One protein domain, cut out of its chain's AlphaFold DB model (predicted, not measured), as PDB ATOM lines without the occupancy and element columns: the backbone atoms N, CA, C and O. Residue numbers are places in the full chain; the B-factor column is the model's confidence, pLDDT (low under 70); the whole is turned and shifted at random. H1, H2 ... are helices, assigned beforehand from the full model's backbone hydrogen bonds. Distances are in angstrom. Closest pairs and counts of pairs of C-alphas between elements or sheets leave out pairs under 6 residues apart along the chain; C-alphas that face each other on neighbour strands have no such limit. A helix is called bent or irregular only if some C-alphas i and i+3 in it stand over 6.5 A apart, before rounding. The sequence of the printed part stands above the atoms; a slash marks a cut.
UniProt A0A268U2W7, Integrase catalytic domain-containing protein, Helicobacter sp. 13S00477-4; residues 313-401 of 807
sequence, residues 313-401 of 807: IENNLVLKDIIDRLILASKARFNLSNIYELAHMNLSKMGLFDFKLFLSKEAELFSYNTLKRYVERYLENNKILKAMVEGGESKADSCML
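Overview. This is residues 313 to 401 of the 807 residues of the protein "Integrase catalytic domain-containing protein" of Helicobacter sp. 13S00477-4 (UniProt A0A268U2W7). An elongated helical body with a part at each end: the hairpin of H1 and H2, together with H4, which makes a corner with H2 where both begin, forms the body, the centres of these three helices making a triangle, while short H3 sits at one end and bent H5 folds back on itself at the other. The printed part has 89 residues with five named helices, H1 to H5 in order along the chain, which hold 63 of them, and no named strand; its class is all helix, and it is only just compact, close to loose, with a radius of gyration of the C-alphas of 14.4 A and spans of 45 by 23 by 21 A.

Arrangement. H5, residues 383 to 400, assigned as one helix by its hydrogen bonds, is bent: C-alphas 390 and 393 are 9.5 A apart. Its arms H5a, residues 383 to 390, and H5b, residues 393 to 400, touch, closest C-alphas Ala 387 and Ala 396, 4.7 A. H4, residues 368 to 381, touches H2, residues 336 to 349, closest C-alphas Tyr 368 and Tyr 340, 6.6 A. H1, residues 317 to 328, forms a hairpin with H2, a steep tilt of 44 degrees, opposite ways; their closest C-alphas, Leu 326 and Ile 339, are 6.2 A apart. H3, residues 355 to 359, touches residues 344 to 348 of H2, closest C-alphas Phe 355 and Ser 348, 5.6 A. In H1, H2, H3, H4, H5a and H5b every O i to N i+4 pair is within hydrogen-bond range.

Along the chain. H4 is 20.0 A long, H2 19.9 A. C-alpha 317 is at (-15.810, 98.387, 30.601), C-alpha 400 at (12.753, 103.521, 27.877).

Size, cuts and confidence. The printed part has no cut and no long link. Residues 351 to 354, 357 and 362 to 365 have pLDDT under 70.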
ATOM      1  N   ILE A 313     -14.729 104.334  36.470       77.38
ATOM      2  CA  ILE A 313     -14.069 104.139  35.175       77.38
ATOM      3  C   ILE A 313     -13.526 102.711  35.036       77.38
ATOM      4  O   ILE A 313     -13.710 102.103  33.995       77.38
ATOM      5  N   GLU A 314     -12.894 102.147  36.066       76.56
ATOM      6  CA  GLU A 314     -12.288 100.805  35.993       76.56
ATOM      7  C   GLU A 314     -13.328  99.689  35.942       76.56
ATOM      8  O   GLU A 314     -13.130  98.694  35.251       76.56
ATOM      9  N   ASN A 315     -14.441  99.871  36.654       71.62
ATOM     10  CA  ASN A 315     -15.493  98.863  36.762       71.62
ATOM     11  C   ASN A 315     -16.485  98.895  35.590       71.62
ATOM     12  O   ASN A 315     -17.230  97.937  35.394       71.62
ATOM     13  N   ASN A 316     -16.524  99.985  34.819       74.75
ATOM     14  CA  ASN A 316     -17.385 100.108  33.651       74.75
ATOM     15  C   ASN A 316     -16.548  99.935  32.379       74.75
ATOM     16  O   ASN A 316     -15.875 100.862  31.941       74.75
ATOM     17  N   LEU A 317     -16.616  98.746  31.774       74.31
ATOM     18  CA  LEU A 317     -15.810  98.387  30.601       74.31
ATOM     19  C   LEU A 317     -16.026  99.326  29.406       74.31
ATOM     20  O   LEU A 317     -15.066  99.632  28.704       74.31
ATOM     21  N   VAL A 318     -17.250  99.824  29.198       74.31
ATOM     22  CA  VAL A 318     -17.563 100.773  28.114       74.31
ATOM     23  C   VAL A 318     -16.886 102.114  28.376       74.31
ATOM     24  O   VAL A 318     -16.234 102.674  27.498       74.31
ATOM     25  N   LEU A 319     -17.002 102.616  29.606       73.62
ATOM     26  CA  LEU A 319     -16.384 103.874  30.009       73.62
ATOM     27  C   LEU A 319     -14.853 103.794  29.965       73.62
ATOM     28  O   LEU A 319     -14.197 104.715  29.473       73.62
ATOM     29  N   LYS A 320     -14.297 102.676  30.441       84.75
ATOM     30  CA  LYS A 320     -12.870 102.366  30.384       84.75
ATOM     31  C   LYS A 320     -12.357 102.391  28.948       84.75
ATOM     32  O   LYS A 320     -11.393 103.087  28.662       84.75
ATOM     33  N   ASP A 321     -13.025 101.673  28.049       86.88
ATOM     34  CA  ASP A 321     -12.638 101.574  26.642       86.88
ATOM     35  C   ASP A 321     -12.673 102.935  25.924       86.88
ATOM     36  O   ASP A 321     -11.743 103.274  25.192       86.88
ATOM     37  N   ILE A 322     -13.700 103.758  26.170       86.56
ATOM     38  CA  ILE A 322     -13.768 105.124  25.623       86.56
ATOM     39  C   ILE A 322     -12.564 105.947  26.095       86.56
ATOM     40  O   ILE A 322     -11.892 106.583  25.282       86.56
ATOM     41  N   ILE A 323     -12.284 105.943  27.400       91.88
ATOM     42  CA  ILE A 323     -11.209 106.753  27.978       91.88
ATOM     43  C   ILE A 323      -9.837 106.255  27.508       91.88
ATOM     44  O   ILE A 323      -9.026 107.072  27.080       91.88
ATOM     45  N   ASP A 324      -9.591 104.943  27.504       94.31
ATOM     46  CA  ASP A 324      -8.338 104.347  27.023       94.31
ATOM     47  C   ASP A 324      -8.085 104.719  25.549       94.31
ATOM     48  O   ASP A 324      -6.984 105.153  25.199       94.31
ATOM     49  N   ARG A 325      -9.116 104.665  24.689       94.50
ATOM     50  CA  ARG A 325      -9.019 105.114  23.288       94.50
ATOM     51  C   ARG A 325      -8.682 106.599  23.165       94.50
ATOM     52  O   ARG A 325      -7.855 106.965  22.332       94.50
ATOM     53  N   LEU A 326      -9.282 107.460  23.989       95.94
ATOM     54  CA  LEU A 326      -8.985 108.899  23.997       95.94
ATOM     55  C   LEU A 326      -7.559 109.197  24.495       95.94
ATOM     56  O   LEU A 326      -6.895 110.091  23.963       95.94
ATOM     57  N   ILE A 327      -7.060 108.432  25.470       96.06
ATOM     58  CA  ILE A 327      -5.663 108.513  25.920       96.06
ATOM     59  C   ILE A 327      -4.725 108.114  24.772       96.06
ATOM     60  O   ILE A 327      -3.804 108.866  24.459       96.06
ATOM     61  N   LEU A 328      -4.975 106.982  24.108       95.06
ATOM     62  CA  LEU A 328      -4.163 106.497  22.982       95.06
ATOM     63  C   LEU A 328      -4.194 107.447  21.772       95.06
ATOM     64  O   LEU A 328      -3.199 107.575  21.063       95.06
ATOM     65  N   ALA A 329      -5.312 108.138  21.545       93.94
ATOM     66  CA  ALA A 329      -5.462 109.116  20.468       93.94
ATOM     67  C   ALA A 329      -4.817 110.485  20.767       93.94
ATOM     68  O   ALA A 329      -4.777 111.351  19.887       93.94
ATOM     69  N   SER A 330      -4.335 110.710  21.995       93.50
ATOM     70  CA  SER A 330      -3.728 111.981  22.402       93.50
ATOM     71  C   SER A 330      -2.415 112.252  21.656       93.50
ATOM     72  O   SER A 330      -1.662 111.340  21.324       93.50
ATOM     73  N   LYS A 331      -2.119 113.533  21.393       89.44
ATOM     74  CA  LYS A 331      -0.904 113.980  20.687       89.44
ATOM     75  C   LYS A 331      -0.272 115.168  21.403       89.44
ATOM     76  O   LYS A 331      -0.988 116.096  21.776       89.44
ATOM     77  N   ALA A 332       1.055 115.155  21.548       88.75
ATOM     78  CA  ALA A 332       1.898 116.153  22.226       88.75
ATOM     79  C   ALA A 332       1.642 116.333  23.737       88.75
ATOM     80  O   ALA A 332       2.575 116.595  24.489       88.75
ATOM     81  N   ARG A 333       0.396 116.196  24.199       91.31
ATOM     82  CA  ARG A 333      -0.003 116.285  25.607       91.31
ATOM     83  C   ARG A 333      -1.289 115.506  25.870       91.31
ATOM     84  O   ARG A 333      -2.098 115.300  24.967       91.31
ATOM     85  N   PHE A 334      -1.526 115.182  27.136       93.19
ATOM     86  CA  PHE A 334      -2.795 114.633  27.609       93.19
ATOM     87  C   PHE A 334      -3.714 115.775  28.051       93.19
ATOM     88  O   PHE A 334      -3.634 116.258  29.179       93.19
ATOM     89  N   ASN A 335      -4.573 116.251  27.145       94.62
ATOM     90  CA  ASN A 335      -5.543 117.296  27.473       94.62
ATOM     91  C   ASN A 335      -6.723 116.691  28.247       94.62
ATOM     92  O   ASN A 335      -7.730 116.299  27.659       94.62
ATOM     93  N   LEU A 336      -6.582 116.622  29.571       95.06
ATOM     94  CA  LEU A 336      -7.579 116.043  30.472       95.06
ATOM     95  C   LEU A 336      -8.968 116.674  30.314       95.06
ATOM     96  O   LEU A 336      -9.953 115.947  30.339       95.06
ATOM     97  N   SER A 337      -9.058 117.993  30.108       93.00
ATOM     98  CA  SER A 337     -10.346 118.681  29.914       93.00
ATOM     99  C   SER A 337     -11.051 118.197  28.651       93.00
ATOM    100  O   SER A 337     -12.238 117.891  28.675       93.00
ATOM    101  N   ASN A 338     -10.305 118.066  27.557       94.38
ATOM    102  CA  ASN A 338     -10.856 117.584  26.296       94.38
ATOM    103  C   ASN A 338     -11.230 116.094  26.366       94.38
ATOM    104  O   ASN A 338     -12.270 115.693  25.857       94.38
ATOM    105  N   ILE A 339     -10.410 115.269  27.026       95.00
ATOM    106  CA  ILE A 339     -10.732 113.850  27.257       95.00
ATOM    107  C   ILE A 339     -12.022 113.731  28.081       95.00
ATOM    108  O   ILE A 339     -12.865 112.889  27.783       95.00
ATOM    109  N   TYR A 340     -12.190 114.590  29.089       92.06
ATOM    110  CA  TYR A 340     -13.371 114.623  29.948       92.06
ATOM    111  C   TYR A 340     -14.656 114.924  29.177       92.06
ATOM    112  O   TYR A 340     -15.648 114.205  29.316       92.06
ATOM    113  N   GLU A 341     -14.617 115.950  28.333       91.00
ATOM    114  CA  GLU A 341     -15.744 116.361  27.503       91.00
ATOM    115  C   GLU A 341     -16.063 115.315  26.425       91.00
ATOM    116  O   GLU A 341     -17.205 114.865  26.318       91.00
ATOM    117  N   LEU A 342     -15.050 114.827  25.697       94.06
ATOM    118  CA  LEU A 342     -15.228 113.801  24.665       94.06
ATOM    119  C   LEU A 342     -15.763 112.485  25.233       94.06
ATOM    120  O   LEU A 342     -16.550 111.814  24.563       94.06
ATOM    121  N   ALA A 343     -15.379 112.104  26.452       85.38
ATOM    122  CA  ALA A 343     -15.939 110.925  27.105       85.38
ATOM    123  C   ALA A 343     -17.454 111.078  27.325       85.38
ATOM    124  O   ALA A 343     -18.217 110.190  26.948       85.38
ATOM    125  N   HIS A 344     -17.907 112.227  27.841       81.75
ATOM    126  CA  HIS A 344     -19.333 112.513  28.042       81.75
ATOM    127  C   HIS A 344     -20.107 112.642  26.719       81.75
ATOM    128  O   HIS A 344     -21.232 112.151  26.624       81.75
ATOM    129  N   MET A 345     -19.494 113.190  25.663       87.56
ATOM    130  CA  MET A 345     -20.083 113.191  24.315       87.56
ATOM    131  C   MET A 345     -20.282 111.772  23.767       87.56
ATOM    132  O   MET A 345     -21.332 111.468  23.201       87.56
ATOM    133  N   ASN A 346     -19.293 110.885  23.935       80.94
ATOM    134  CA  ASN A 346     -19.396 109.494  23.484       80.94
ATOM    135  C   ASN A 346     -20.487 108.734  24.247       80.94
ATOM    136  O   ASN A 346     -21.275 108.025  23.623       80.94
ATOM    137  N   LEU A 347     -20.586 108.928  25.565       74.88
ATOM    138  CA  LEU A 347     -21.661 108.351  26.380       74.88
ATOM    139  C   LEU A 347     -23.043 108.839  25.935       74.88
ATOM    140  O   LEU A 347     -23.984 108.050  25.867       74.88
ATOM    141  N   SER A 348     -23.157 110.119  25.573       76.06
ATOM    142  CA  SER A 348     -24.412 110.681  25.084       76.06
ATOM    143  C   SER A 348     -24.810 110.164  23.711       76.06
ATOM    144  O   SER A 348     -25.956 109.772  23.507       76.06
ATOM    145  N   LYS A 349     -23.843 110.024  22.798       81.56
ATOM    146  CA  LYS A 349     -24.058 109.369  21.501       81.56
ATOM    147  C   LYS A 349     -24.535 107.916  21.649       81.56
ATOM    148  O   LYS A 349     -25.271 107.433  20.797       81.56
ATOM    149  N   MET A 350     -24.124 107.227  22.715       71.50
ATOM    150  CA  MET A 350     -24.569 105.866  23.044       71.50
ATOM    151  C   MET A 350     -25.928 105.820  23.765       71.50
ATOM    152  O   MET A 350     -26.393 104.735  24.097       71.50
ATOM    153  N   GLY A 351     -26.559 106.969  24.032       69.31
ATOM    154  CA  GLY A 351     -27.824 107.055  24.766       69.31
ATOM    155  C   GLY A 351     -27.701 106.782  26.269       69.31
ATOM    156  O   GLY A 351     -28.709 106.554  26.927       69.31
ATOM    157  N   LEU A 352     -26.482 106.789  26.822       57.50
ATOM    158  CA  LEU A 352     -26.210 106.441  28.222       57.50
ATOM    159  C   LEU A 352     -26.202 107.656  29.164       57.50
ATOM    160  O   LEU A 352     -26.178 107.483  30.381       57.50
ATOM    161  N   PHE A 353     -26.162 108.876  28.621       62.69
ATOM    162  CA  PHE A 353     -26.037 110.112  29.395       62.69
ATOM    163  C   PHE A 353     -26.507 111.340  28.583       62.69
ATOM    164  O   PHE A 353     -26.301 111.390  27.374       62.69
ATOM    165  N   ASP A 354     -27.117 112.352  29.206       69.06
ATOM    166  CA  ASP A 354     -27.509 113.584  28.497       69.06
ATOM    167  C   ASP A 354     -26.382 114.623  28.538       69.06
ATOM    168  O   ASP A 354     -26.077 115.208  29.580       69.06
ATOM    169  N   PHE A 355     -25.774 114.890  27.382       74.75
ATOM    170  CA  PHE A 355     -24.694 115.865  27.274       74.75
ATOM    171  C   PHE A 355     -25.131 117.294  27.628       74.75
ATOM    172  O   PHE A 355     -24.315 118.073  28.121       74.75
ATOM    173  N   LYS A 356     -26.410 117.650  27.441       74.88
ATOM    174  CA  LYS A 356     -26.919 118.985  27.776       74.88
ATOM    175  C   LYS A 356     -26.849 119.250  29.281       74.88
ATOM    176  O   LYS A 356     -26.431 120.339  29.668       74.88
ATOM    177  N   LEU A 357     -27.169 118.242  30.100       64.19
ATOM    178  CA  LEU A 357     -27.064 118.306  31.566       64.19
ATOM    179  C   LEU A 357     -25.611 118.439  32.045       64.19
ATOM    180  O   LEU A 357     -25.339 119.050  33.077       64.19
ATOM    181  N   PHE A 358     -24.658 117.890  31.291       73.25
ATOM    182  CA  PHE A 358     -23.234 118.066  31.576       73.25
ATOM    183  C   PHE A 358     -22.735 119.466  31.245       73.25
ATOM    184  O   PHE A 358     -22.023 120.067  32.049       73.25
ATOM    185  N   LEU A 359     -23.158 120.030  30.110       76.25
ATOM    186  CA  LEU A 359     -22.814 121.405  29.745       76.25
ATOM    187  C   LEU A 359     -23.397 122.432  30.727       76.25
ATOM    188  O   LEU A 359     -22.721 123.409  31.053       76.25
ATOM    189  N   SER A 360     -24.613 122.202  31.239       70.44
ATOM    190  CA  SER A 360     -25.222 123.031  32.292       70.44
ATOM    191  C   SER A 360     -24.627 122.788  33.686       70.44
ATOM    192  O   SER A 360     -24.943 123.532  34.613       70.44
ATOM    193  N   LYS A 361     -23.733 121.796  33.841       72.62
ATOM    194  CA  LYS A 361     -23.176 121.317  35.121       72.62
ATOM    195  C   LYS A 361     -24.235 120.811  36.109       72.62
ATOM    196  O   LYS A 361     -23.988 120.771  37.312       72.62
ATOM    197  N   GLU A 362     -25.401 120.416  35.609       59.56
ATOM    198  CA  GLU A 362     -26.495 119.861  36.408       59.56
ATOM    199  C   GLU A 362     -26.276 118.372  36.715       59.56
ATOM    200  O   GLU A 362     -26.696 117.895  37.768       59.56
ATOM    201  N   ALA A 363     -25.579 117.640  35.836       56.31
ATOM    202  CA  ALA A 363     -25.197 116.248  36.064       56.31
ATOM    203  C   ALA A 363     -23.868 115.892  35.381       56.31
ATOM    204  O   ALA A 363     -23.559 116.381  34.301       56.31
ATOM    205  N   GLU A 364     -23.097 114.980  35.973       69.44
ATOM    206  CA  GLU A 364     -21.922 114.348  35.357       69.44
ATOM    207  C   GLU A 364     -21.871 112.872  35.774       69.44
ATOM    208  O   GLU A 364     -22.256 112.533  36.895       69.44
ATOM    209  N   LEU A 365     -21.429 111.975  34.883       66.38
ATOM    210  CA  LEU A 365     -21.401 110.538  35.193       66.38
ATOM    211  C   LEU A 365     -20.245 110.193  36.143       66.38
ATOM    212  O   LEU A 365     -20.362 109.346  37.027       66.38
ATOM    213  N   PHE A 366     -19.107 110.848  35.952       75.62
ATOM    214  CA  PHE A 366     -17.925 110.727  36.794       75.62
ATOM    215  C   PHE A 366     -17.217 112.071  36.815       75.62
ATOM    216  O   PHE A 366     -17.228 112.767  35.813       75.62
ATOM    217  N   SER A 367     -16.563 112.409  37.924       79.44
ATOM    218  CA  SER A 367     -15.929 113.721  38.072       79.44
ATOM    219  C   SER A 367     -14.583 113.847  37.363       79.44
ATOM    220  O   SER A 367     -13.842 112.868  37.212       79.44
ATOM    221  N   TYR A 368     -14.190 115.084  37.043       84.25
ATOM    222  CA  TYR A 368     -12.877 115.402  36.464       84.25
ATOM    223  C   TYR A 368     -11.706 114.842  37.291       84.25
ATOM    224  O   TYR A 368     -10.757 114.280  36.751       84.25
ATOM    225  N   ASN A 369     -11.784 114.911  38.625       82.75
ATOM    226  CA  ASN A 369     -10.761 114.340  39.512       82.75
ATOM    227  C   ASN A 369     -10.695 112.808  39.433       82.75
ATOM    228  O   ASN A 369      -9.646 112.208  39.668       82.75
ATOM    229  N   THR A 370     -11.814 112.156  39.119       81.88
ATOM    230  CA  THR A 370     -11.853 110.709  38.888       81.88
ATOM    231  C   THR A 370     -11.161 110.354  37.576       81.88
ATOM    232  O   THR A 370     -10.338 109.440  37.581       81.88
ATOM    233  N   LEU A 371     -11.384 111.135  36.512       87.31
ATOM    234  CA  LEU A 371     -10.625 111.013  35.264       87.31
ATOM    235  C   LEU A 371      -9.131 111.241  35.480       87.31
ATOM    236  O   LEU A 371      -8.328 110.401  35.093       87.31
ATOM    237  N   LYS A 372      -8.757 112.361  36.109       91.94
ATOM    238  CA  LYS A 372      -7.359 112.742  36.337       91.94
ATOM    239  C   LYS A 372      -6.582 111.613  37.014       91.94
ATOM    240  O   LYS A 372      -5.569 111.179  36.481       91.94
ATOM    241  N   ARG A 373      -7.108 111.079  38.123       88.75
ATOM    242  CA  ARG A 373      -6.489 109.957  38.849       88.75
ATOM    243  C   ARG A 373      -6.387 108.689  38.004       88.75
ATOM    244  O   ARG A 373      -5.396 107.973  38.107       88.75
ATOM    245  N   TYR A 374      -7.411 108.395  37.196       90.62
ATOM    246  CA  TYR A 374      -7.382 107.253  36.285       90.62
ATOM    247  C   TYR A 374      -6.286 107.416  35.227       90.62
ATOM    248  O   TYR A 374      -5.469 106.518  35.061       90.62
ATOM    249  N   VAL A 375      -6.225 108.574  34.560       93.50
ATOM    250  CA  VAL A 375      -5.227 108.872  33.522       93.50
ATOM    251  C   VAL A 375      -3.813 108.876  34.105       93.50
ATOM    252  O   VAL A 375      -2.926 108.265  33.521       93.50
ATOM    253  N   GLU A 376      -3.586 109.500  35.264       92.81
ATOM    254  CA  GLU A 376      -2.280 109.495  35.944       92.81
ATOM    255  C   GLU A 376      -1.799 108.063  36.211       92.81
ATOM    256  O   GLU A 376      -0.713 107.690  35.765       92.81
ATOM    257  N   ARG A 377      -2.650 107.224  36.817       92.19
ATOM    258  CA  ARG A 377      -2.354 105.802  37.050       92.19
ATOM    259  C   ARG A 377      -2.138 105.027  35.746       92.19
ATOM    260  O   ARG A 377      -1.235 104.197  35.659       92.19
ATOM    261  N   TYR A 378      -2.951 105.285  34.721       92.75
ATOM    262  CA  TYR A 378      -2.807 104.653  33.410       92.75
ATOM    263  C   TYR A 378      -1.436 104.966  32.799       92.75
ATOM    264  O   TYR A 378      -0.765 104.063  32.304       92.75
ATOM    265  N   LEU A 379      -0.984 106.220  32.868       94.00
ATOM    266  CA  LEU A 379       0.310 106.654  32.335       94.00
ATOM    267  C   LEU A 379       1.501 106.181  33.179       94.00
ATOM    268  O   LEU A 379       2.568 105.925  32.624       94.00
ATOM    269  N   GLU A 380       1.337 106.030  34.494       92.56
ATOM    270  CA  GLU A 380       2.340 105.406  35.369       92.56
ATOM    271  C   GLU A 380       2.596 103.944  34.992       92.56
ATOM    272  O   GLU A 380       3.752 103.511  34.962       92.56
ATOM    273  N   ASN A 381       1.532 103.215  34.645       92.62
ATOM    274  CA  ASN A 381       1.604 101.829  34.182       92.62
ATOM    275  C   ASN A 381       2.031 101.715  32.708       92.62
ATOM    276  O   ASN A 381       2.567 100.688  32.305       92.62
ATOM    277  N   ASN A 382       1.848 102.772  31.909       93.25
ATOM    278  CA  ASN A 382       2.162 102.814  30.477       93.25
ATOM    279  C   ASN A 382       3.164 103.931  30.151       93.25
ATOM    280  O   ASN A 382       2.902 104.826  29.343       93.25
ATOM    281  N   LYS A 383       4.345 103.889  30.775       94.12
ATOM    282  CA  LYS A 383       5.335 104.969  30.633       94.12
ATOM    283  C   LYS A 383       5.853 105.143  29.200       94.12
ATOM    284  O   LYS A 383       6.134 106.270  28.798       94.12
ATOM    285  N   ILE A 384       5.953 104.056  28.427       94.06
ATOM    286  CA  ILE A 384       6.353 104.101  27.008       94.06
ATOM    287  C   ILE A 384       5.351 104.940  26.209       94.06
ATOM    288  O   ILE A 384       5.754 105.869  25.515       94.06
ATOM    289  N   LEU A 385       4.049 104.685  26.382       93.69
ATOM    290  CA  LEU A 385       2.994 105.477  25.749       93.69
ATOM    291  C   LEU A 385       3.098 106.952  26.137       93.69
ATOM    292  O   LEU A 385       3.015 107.821  25.273       93.69
ATOM    293  N   LYS A 386       3.303 107.242  27.429       94.94
ATOM    294  CA  LYS A 386       3.481 108.618  27.906       94.94
ATOM    295  C   LYS A 386       4.615 109.321  27.155       94.94
ATOM    296  O   LYS A 386       4.421 110.421  26.643       94.94
ATOM    297  N   ALA A 387       5.777 108.674  27.054       93.12
ATOM    298  CA  ALA A 387       6.928 109.223  26.346       93.12
ATOM    299  C   ALA A 387       6.652 109.413  24.841       93.12
ATOM    300  O   ALA A 387       6.981 110.470  24.300       93.12
ATOM    301  N   MET A 388       5.982 108.447  24.197       94.00
ATOM    302  CA  MET A 388       5.590 108.523  22.784       94.00
ATOM    303  C   MET A 388       4.623 109.678  22.498       94.00
ATOM    304  O   MET A 388       4.819 110.418  21.537       94.00
ATOM    305  N   VAL A 389       3.594 109.874  23.326       92.56
ATOM    306  CA  VAL A 389       2.616 110.954  23.119       92.56
ATOM    307  C   VAL A 389       3.255 112.326  23.326       92.56
ATOM    308  O   VAL A 389       2.997 113.241  22.547       92.56
ATOM    309  N   GLU A 390       4.085 112.479  24.359       90.94
ATOM    310  CA  GLU A 390       4.694 113.766  24.712       90.94
ATOM    311  C   GLU A 390       5.855 114.177  23.795       90.94
ATOM    312  O   GLU A 390       6.140 115.367  23.680       90.94
ATOM    313  N   GLY A 391       6.572 113.227  23.188       86.12
ATOM    314  CA  GLY A 391       7.786 113.540  22.426       86.12
ATOM    315  C   GLY A 391       8.147 112.572  21.305       86.12
ATOM    316  O   GLY A 391       9.281 112.609  20.831       86.12
ATOM    317  N   GLY A 392       7.211 111.729  20.874       90.38
ATOM    318  CA  GLY A 392       7.404 110.774  19.784       90.38
ATOM    319  C   GLY A 392       8.285 109.579  20.148       90.38
ATOM    320  O   GLY A 392       8.687 109.393  21.299       90.38
ATOM    321  N   GLU A 393       8.597 108.769  19.135       89.56
ATOM    322  CA  GLU A 393       9.429 107.565  19.266       89.56
ATOM    323  C   GLU A 393      10.806 107.881  19.859       89.56
ATOM    324  O   GLU A 393      11.216 107.237  20.815       89.56
ATOM    325  N   SER A 394      11.468 108.956  19.419       84.50
ATOM    326  CA  SER A 394      12.800 109.312  19.926       84.50
ATOM    327  C   SER A 394      12.830 109.594  21.434       84.50
ATOM    328  O   SER A 394      13.798 109.238  22.106       84.50
ATOM    329  N   LYS A 395      11.782 110.221  21.999       85.31
ATOM    330  CA  LYS A 395      11.684 110.428  23.459       85.31
ATOM    331  C   LYS A 395      11.438 109.105  24.179       85.31
ATOM    332  O   LYS A 395      11.988 108.896  25.259       85.31
ATOM    333  N   ALA A 396      10.629 108.224  23.591       89.00
ATOM    334  CA  ALA A 396      10.397 106.891  24.127       89.00
ATOM    335  C   ALA A 396      11.693 106.076  24.155       89.00
ATOM    336  O   ALA A 396      12.049 105.587  25.223       89.00
ATOM    337  N   ASP A 397      12.446 106.036  23.057       85.81
ATOM    338  CA  ASP A 397      13.738 105.354  22.990       85.81
ATOM    339  C   ASP A 397      14.713 105.929  24.023       85.81
ATOM    340  O   ASP A 397      15.266 105.201  24.840       85.81
ATOM    341  N   SER A 398      14.857 107.256  24.082       82.06
ATOM    342  CA  SER A 398      15.762 107.905  25.038       82.06
ATOM    343  C   SER A 398      15.437 107.584  26.506       82.06
ATOM    344  O   SER A 398      16.349 107.472  27.325       82.06
ATOM    345  N   CYS A 399      14.155 107.457  26.859       83.25
ATOM    346  CA  CYS A 399      13.723 107.229  28.239       83.25
ATOM    347  C   CYS A 399      13.539 105.751  28.609       83.25
ATOM    348  O   CYS A 399      13.585 105.431  29.796       83.25
ATOM    349  N   MET A 400      13.263 104.878  27.636       86.50
ATOM    350  CA  MET A 400      12.753 103.521  27.877       86.50
ATOM    351  C   MET A 400      13.546 102.417  27.177       86.50
ATOM    352  O   MET A 400      13.311 101.251  27.493       86.50
ATOM    353  N   LEU A 401      14.455 102.736  26.245       85.19
ATOM    354  CA  LEU A 401      15.265 101.716  25.580       85.19
ATOM    355  C   LEU A 401      16.073 100.935  26.638       85.19
ATOM    356  O   LEU A 401      16.763 101.556  27.455       85.19
TER     357      LEU A 401